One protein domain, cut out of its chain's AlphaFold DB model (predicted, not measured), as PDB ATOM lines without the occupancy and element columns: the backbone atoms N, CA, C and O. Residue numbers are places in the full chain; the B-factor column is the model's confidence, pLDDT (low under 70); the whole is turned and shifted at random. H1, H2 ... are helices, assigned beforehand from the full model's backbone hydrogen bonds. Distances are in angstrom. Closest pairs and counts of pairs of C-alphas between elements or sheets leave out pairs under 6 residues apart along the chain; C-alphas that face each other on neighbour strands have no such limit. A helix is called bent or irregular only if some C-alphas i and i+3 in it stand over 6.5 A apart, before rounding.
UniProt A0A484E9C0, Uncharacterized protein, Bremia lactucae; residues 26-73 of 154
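Overview. This is residues 26 to 73 of the 154 residues of an uncharacterized protein of Bremia lactucae (UniProt A0A484E9C0). The longest helix, H3, folds back on H2 in a helical hairpin shaped like an open V, and the short helix H1 packs on H2, which lies in the middle between the other two. From the end of H3 a tail with no named element, residues 61 to 73, runs away from the turn of the hairpin. The printed part has 48 residues with three named helices in the order H1, H2, H3 and no named strand, and its class is all helix. It is compact, with a radius of gyration of the C-alphas of 10.9 A, yet flat, spanning 32 by 24 by 10 A.

Along the chain. H3, residues 50 to 60, is 14.7 A long and ends with C-alpha 60 at (-18.202, 30.493, -3.907). It is irregular: C-alphas 51 and 54 are 7.9 A apart. H2, residues 39 to 48, is 14.2 A long and begins with C-alpha 39 at (-23.270, 36.515, 4.146). H1, residues 26 to 30, begins with C-alpha 26 at (-12.823, 45.952, 5.460) and is 6.5 A long.

Arrangement. H3 and H2 touch, and their closest C-alphas, those of Phe 52 and Ile 46, are 5.5 A apart. They run opposite ways at a steep tilt of 41 degrees, a hairpin with a tight link of one residue. H1 touches H2, the closest C-alphas being those of Met 27 and Ser 45, 5.6 A apart. H1 and H3 are apart. In H1 and H2 every O i to N i+4 pair is within hydrogen-bond range; in H3 2 of 7 are, beside 5 of 8 O i to N i+3 pairs.

Size, cuts and confidence. The C-alphas farthest apart, those of Glu 51 and Gly 73, are 31.9 A apart. The printed part has no cut, and the link from H1 to H2, of 8 residues, is short. The mean pLDDT of the printed part is 84.6, with residues 33 to 36 and 72 to 73 under 70.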
ATOM      1  N   LYS A  26     -12.779  45.856   6.930       84.88
ATOM      2  CA  LYS A  26     -12.823  45.952   5.460       84.88
ATOM      3  C   LYS A  26     -14.257  45.864   4.930       84.88
ATOM      4  O   LYS A  26     -14.678  46.714   4.151       84.88
ATOM      5  N   MET A  27     -15.054  44.933   5.457       84.25
ATOM      6  CA  MET A  27     -16.481  44.843   5.130       84.25
ATOM      7  C   MET A  27     -17.256  46.125   5.453       84.25
ATOM      8  O   MET A  27     -18.133  46.521   4.692       84.25
ATOM      9  N   GLN A  28     -16.973  46.778   6.585       82.94
ATOM     10  CA  GLN A  28     -17.640  48.031   6.954       82.94
ATOM     11  C   GLN A  28     -17.266  49.188   6.026       82.94
ATOM     12  O   GLN A  28     -18.106  50.053   5.786       82.94
ATOM     13  N   MET A  29     -16.040  49.204   5.497       81.31
ATOM     14  CA  MET A  29     -15.604  50.215   4.529       81.31
ATOM     15  C   MET A  29     -16.313  50.061   3.179       81.31
ATOM     16  O   MET A  29     -16.605  51.060   2.524       81.31
ATOM     17  N   GLU A  30     -16.632  48.830   2.783       76.75
ATOM     18  CA  GLU A  30     -17.361  48.537   1.543       76.75
ATOM     19  C   GLU A  30     -18.889  48.561   1.709       76.75
ATOM     20  O   GLU A  30     -19.638  48.705   0.734       76.75
ATOM     21  N   ALA A  31     -19.382  48.440   2.944       74.50
ATOM     22  CA  ALA A  31     -20.804  48.430   3.235       74.50
ATOM     23  C   ALA A  31     -21.449  49.783   2.898       74.50
ATOM     24  O   ALA A  31     -21.133  50.833   3.460       74.50
ATOM     25  N   LYS A  32     -22.447  49.754   2.012       72.12
ATOM     26  CA  LYS A  32     -23.309  50.916   1.768       72.12
ATOM     27  C   LYS A  32     -24.134  51.208   3.020       72.12
ATOM     28  O   LYS A  32     -24.694  50.295   3.628       72.12
ATOM     29  N   ALA A  33     -24.266  52.487   3.371       63.91
ATOM     30  CA  ALA A  33     -25.035  52.917   4.535       63.91
ATOM     31  C   ALA A  33     -26.447  52.293   4.538       63.91
ATOM     32  O   ALA A  33     -27.222  52.460   3.598       63.91
ATOM     33  N   GLY A  34     -26.772  51.551   5.602       64.69
ATOM     34  CA  GLY A  34     -28.071  50.888   5.783       64.69
ATOM     35  C   GLY A  34     -28.147  49.433   5.301       64.69
ATOM     36  O   GLY A  34     -29.107  48.737   5.657       64.69
ATOM     37  N   VAL A  35     -27.139  48.943   4.574       69.44
ATOM     38  CA  VAL A  35     -26.986  47.519   4.253       69.44
ATOM     39  C   VAL A  35     -26.399  46.830   5.486       69.44
ATOM     40  O   VAL A  35     -25.377  47.245   6.021       69.44
ATOM     41  N   GLY A  36     -27.121  45.845   6.027       69.50
ATOM     42  CA  GLY A  36     -26.621  45.074   7.166       69.50
ATOM     43  C   GLY A  36     -25.480  44.159   6.731       69.50
ATOM     44  O   GLY A  36     -25.385  43.831   5.557       69.50
ATOM     45  N   LEU A  37     -24.654  43.712   7.674       80.50
ATOM     46  CA  LEU A  37     -23.674  42.662   7.404       80.50
ATOM     47  C   LEU A  37     -24.437  41.345   7.188       80.50
ATOM     48  O   LEU A  37     -24.951  40.773   8.152       80.50
ATOM     49  N   THR A  38     -24.570  40.896   5.941       86.94
ATOM     50  CA  THR A  38     -25.095  39.569   5.601       86.94
ATOM     51  C   THR A  38     -23.998  38.719   4.954       86.94
ATOM     52  O   THR A  38     -22.950  39.237   4.547       86.94
ATOM     53  N   PRO A  39     -24.205  37.395   4.840       89.25
ATOM     54  CA  PRO A  39     -23.270  36.515   4.146       89.25
ATOM     55  C   PRO A  39     -22.979  36.936   2.696       89.25
ATOM     56  O   PRO A  39     -21.891  36.661   2.194       89.25
ATOM     57  N   ILE A  40     -23.901  37.647   2.036       89.81
ATOM     58  CA  ILE A  40     -23.698  38.147   0.669       89.81
ATOM     59  C   ILE A  40     -22.694  39.304   0.646       89.81
ATOM     60  O   ILE A  40     -21.821  39.334  -0.222       89.81
ATOM     61  N   GLU A  41     -22.770  40.253   1.582       87.31
ATOM     62  CA  GLU A  41     -21.773  41.329   1.661       87.31
ATOM     63  C   GLU A  41     -20.405  40.791   2.091       87.31
ATOM     64  O   GLU A  41     -19.387  41.269   1.594       87.31
ATOM     65  N   LEU A  42     -20.372  39.758   2.943       88.75
ATOM     66  CA  LEU A  42     -19.128  39.067   3.306       88.75
ATOM     67  C   LEU A  42     -18.473  38.436   2.078       88.75
ATOM     68  O   LEU A  42     -17.292  38.666   1.829       88.75
ATOM     69  N   LYS A  43     -19.252  37.703   1.273       91.06
ATOM     70  CA  LYS A  43     -18.783  37.132   0.007       91.06
ATOM     71  C   LYS A  43     -18.203  38.213  -0.906       91.06
ATOM     72  O   LYS A  43     -17.104  38.042  -1.415       91.06
ATOM     73  N   LYS A  44     -18.910  39.332  -1.088       88.88
ATOM     74  CA  LYS A  44     -18.451  40.438  -1.948       88.88
ATOM     75  C   LYS A  44     -17.130  41.037  -1.470       88.88
ATOM     76  O   LYS A  44     -16.242  41.212  -2.291       88.88
ATOM     77  N   SER A  45     -16.992  41.258  -0.165       88.19
ATOM     78  CA  SER A  45     -15.771  41.833   0.418       88.19
ATOM     79  C   SER A  45     -14.573  40.883   0.302       88.19
ATOM     80  O   SER A  45     -13.455  41.311   0.042       88.19
ATOM     81  N   ILE A  46     -14.805  39.573   0.446       90.69
ATOM     82  CA  ILE A  46     -13.768  38.548   0.256       90.69
ATOM     83  C   ILE A  46     -13.332  38.472  -1.210       90.69
ATOM     84  O   ILE A  46     -12.141  38.419  -1.488       90.69
ATOM     85  N   LEU A  47     -14.281  38.504  -2.149       89.56
ATOM     86  CA  LEU A  47     -13.976  38.456  -3.584       89.56
ATOM     87  C   LEU A  47     -13.351  39.757  -4.115       89.56
ATOM     88  O   LEU A  47     -12.744  39.742  -5.181       89.56
ATOM     89  N   ALA A  48     -13.505  40.873  -3.400       87.94
ATOM     90  CA  ALA A  48     -12.904  42.155  -3.756       87.94
ATOM     91  C   ALA A  48     -11.439  42.294  -3.299       87.94
ATOM     92  O   ALA A  48     -10.735  43.173  -3.794       87.94
ATOM     93  N   SER A  49     -10.973  41.453  -2.367       87.00
ATOM     94  CA  SER A  49      -9.641  41.555  -1.769       87.00
ATOM     95  C   SER A  49      -8.790  40.322  -2.069       87.00
ATOM     96  O   SER A  49      -9.103  39.220  -1.623       87.00
ATOM     97  N   GLU A  50      -7.661  40.541  -2.748       89.31
ATOM     98  CA  GLU A  50      -6.670  39.497  -3.070       89.31
ATOM     99  C   GLU A  50      -6.073  38.842  -1.806       89.31
ATOM    100  O   GLU A  50      -5.688  37.677  -1.794       89.31
ATOM    101  N   GLU A  51      -6.051  39.565  -0.679       89.38
ATOM    102  CA  GLU A  51      -5.576  39.035   0.608       89.38
ATOM    103  C   GLU A  51      -6.423  37.857   1.120       89.38
ATOM    104  O   GLU A  51      -5.958  37.060   1.941       89.38
ATOM    105  N   PHE A  52      -7.663  37.734   0.642       89.94
ATOM    106  CA  PHE A  52      -8.603  36.691   1.040       89.94
ATOM    107  C   PHE A  52      -8.836  35.640  -0.053       89.94
ATOM    108  O   PHE A  52      -9.796  34.874   0.048       89.94
ATOM    109  N   ASP A  53      -7.945  35.526  -1.043       92.75
ATOM    110  CA  ASP A  53      -8.024  34.524  -2.123       92.75
ATOM    111  C   ASP A  53      -8.174  33.090  -1.600       92.75
ATOM    112  O   ASP A  53      -8.933  32.282  -2.138       92.75
ATOM    113  N   PHE A  54      -7.534  32.780  -0.470       93.38
ATOM    114  CA  PHE A  54      -7.646  31.470   0.179       93.38
ATOM    115  C   PHE A  54      -9.072  31.134   0.667       93.38
ATOM    116  O   PHE A  54      -9.368  29.973   0.952       93.38
ATOM    117  N   LEU A  55      -9.962  32.126   0.772       92.56
ATOM    118  CA  LEU A  55     -11.369  31.952   1.139       92.56
ATOM    119  C   LEU A  55     -12.312  31.884  -0.064       92.56
ATOM    120  O   LEU A  55     -13.481  31.538   0.126       92.56
ATOM    121  N   HIS A  56     -11.849  32.174  -1.284       93.56
ATOM    122  CA  HIS A  56     -12.717  32.275  -2.466       93.56
ATOM    123  C   HIS A  56     -13.495  30.986  -2.722       93.56
ATOM    124  O   HIS A  56     -14.711  31.026  -2.909       93.56
ATOM    125  N   GLU A  57     -12.835  29.834  -2.619       92.62
ATOM    126  CA  GLU A  57     -13.480  28.525  -2.781       92.62
ATOM    127  C   GLU A  57     -14.576  28.284  -1.726       92.62
ATOM    128  O   GLU A  57     -15.612  27.682  -2.010       92.62
ATOM    129  N   LYS A  58     -14.391  28.793  -0.501       90.94
ATOM    130  CA  LYS A  58     -15.361  28.620   0.591       90.94
ATOM    131  C   LYS A  58     -16.594  29.493   0.414       90.94
ATOM    132  O   LYS A  58     -17.699  29.044   0.717       90.94
ATOM    133  N   VAL A  59     -16.425  30.714  -0.088       91.12
ATOM    134  CA  VAL A  59     -17.544  31.647  -0.288       91.12
ATOM    135  C   VAL A  59     -18.240  31.476  -1.638       91.12
ATOM    136  O   VAL A  59     -19.367  31.947  -1.801       91.12
ATOM    137  N   ALA A  60     -17.626  30.766  -2.590       88.12
ATOM    138  CA  ALA A  60     -18.202  30.493  -3.907       88.12
ATOM    139  C   ALA A  60     -19.562  29.776  -3.831       88.12
ATOM    140  O   ALA A  60     -20.458  30.070  -4.619       88.12
ATOM    141  N   ASN A  61     -19.742  28.902  -2.836       87.19
ATOM    142  CA  ASN A  61     -20.966  28.115  -2.648       87.19
ATOM    143  C   ASN A  61     -22.151  28.919  -2.081       87.19
ATOM    144  O   ASN A  61     -23.253  28.385  -1.956       87.19
ATOM    145  N   ILE A  62     -21.947  30.186  -1.710       88.38
ATOM    146  CA  ILE A  62     -23.025  31.060  -1.244       88.38
ATOM    147  C   ILE A  62     -23.809  31.549  -2.467       88.38
ATOM    148  O   ILE A  62     -23.344  32.418  -3.214       88.38
ATOM    149  N   ASP A  63     -25.009  30.997  -2.654       88.19
ATOM    150  CA  ASP A  63     -25.970  31.472  -3.652       88.19
ATOM    151  C   ASP A  63     -26.540  32.834  -3.235       88.19
ATOM    152  O   ASP A  63     -27.203  32.971  -2.209       88.19
ATOM    153  N   GLU A  64     -26.299  33.854  -4.050       87.88
ATOM    154  CA  GLU A  64     -26.754  35.222  -3.792       87.88
ATOM    155  C   GLU A  64     -28.271  35.382  -3.915       87.88
ATOM    156  O   GLU A  64     -28.811  36.385  -3.453       87.88
ATOM    157  N   ASN A  65     -28.972  34.413  -4.503       87.81
ATOM    158  CA  ASN A  65     -30.428  34.434  -4.633       87.81
ATOM    159  C   ASN A  65     -31.140  33.715  -3.481       87.81
ATOM    160  O   ASN A  65     -32.355  33.865  -3.325       87.81
ATOM    161  N   ASP A  66     -30.413  32.954  -2.660       88.31
ATOM    162  CA  ASP A  66     -31.010  32.214  -1.556       88.31
ATOM    163  C   ASP A  66     -31.439  33.172  -0.440       88.31
ATOM    164  O   ASP A  66     -30.635  33.850   0.205       88.31
ATOM    165  N   THR A  67     -32.745  33.197  -0.182       85.19
ATOM    166  CA  THR A  67     -33.377  34.058   0.823       85.19
ATOM    167  C   THR A  67     -32.792  33.916   2.230       85.19
ATOM    168  O   THR A  67     -32.883  34.874   2.998       85.19
ATOM    169  N   LYS A  68     -32.150  32.787   2.570       87.38
ATOM    170  CA  LYS A  68     -31.512  32.591   3.884       87.38
ATOM    171  C   LYS A  68     -30.302  33.500   4.119       87.38
ATOM    172  O   LYS A  68     -29.947  33.751   5.268       87.38
ATOM    173  N   TYR A  69     -29.668  33.981   3.049       86.00
ATOM    174  CA  TYR A  69     -28.500  34.856   3.130       86.00
ATOM    175  C   TYR A  69     -28.850  36.336   3.023       86.00
ATOM    176  O   TYR A  69     -27.983  37.182   3.210       86.00
ATOM    177  N   HIS A  70     -30.115  36.666   2.768       85.00
ATOM    178  CA  HIS A  70     -30.584  38.043   2.772       85.00
ATOM    179  C   HIS A  70     -31.010  38.462   4.171       85.00
ATOM    180  O   HIS A  70     -31.522  37.672   4.966       85.00
ATOM    181  N   ARG A  71     -30.865  39.755   4.466       77.44
ATOM    182  CA  ARG A  71     -31.400  40.316   5.705       77.44
ATOM    183  C   ARG A  71     -32.915  40.080   5.723       77.44
ATOM    184  O   ARG A  71     -33.589  40.544   4.799       77.44
ATOM    185  N   PRO A  72     -33.485  39.450   6.769       69.12
ATOM    186  CA  PRO A  72     -34.929  39.371   6.896       69.12
ATOM    187  C   PRO A  72     -35.452  40.801   6.902       69.12
ATOM    188  O   PRO A  72     -35.071  41.618   7.749       69.12
ATOM    189  N   GLY A  73     -36.264  41.130   5.894       67.25
ATOM    190  CA  GLY A  73     -36.839  42.459   5.771       67.25
ATOM    191  C   GLY A  73     -37.479  42.802   7.107       67.25
ATOM    192  O   GLY A  73     -38.319  42.042   7.592       67.25
TER     193      GLY A  73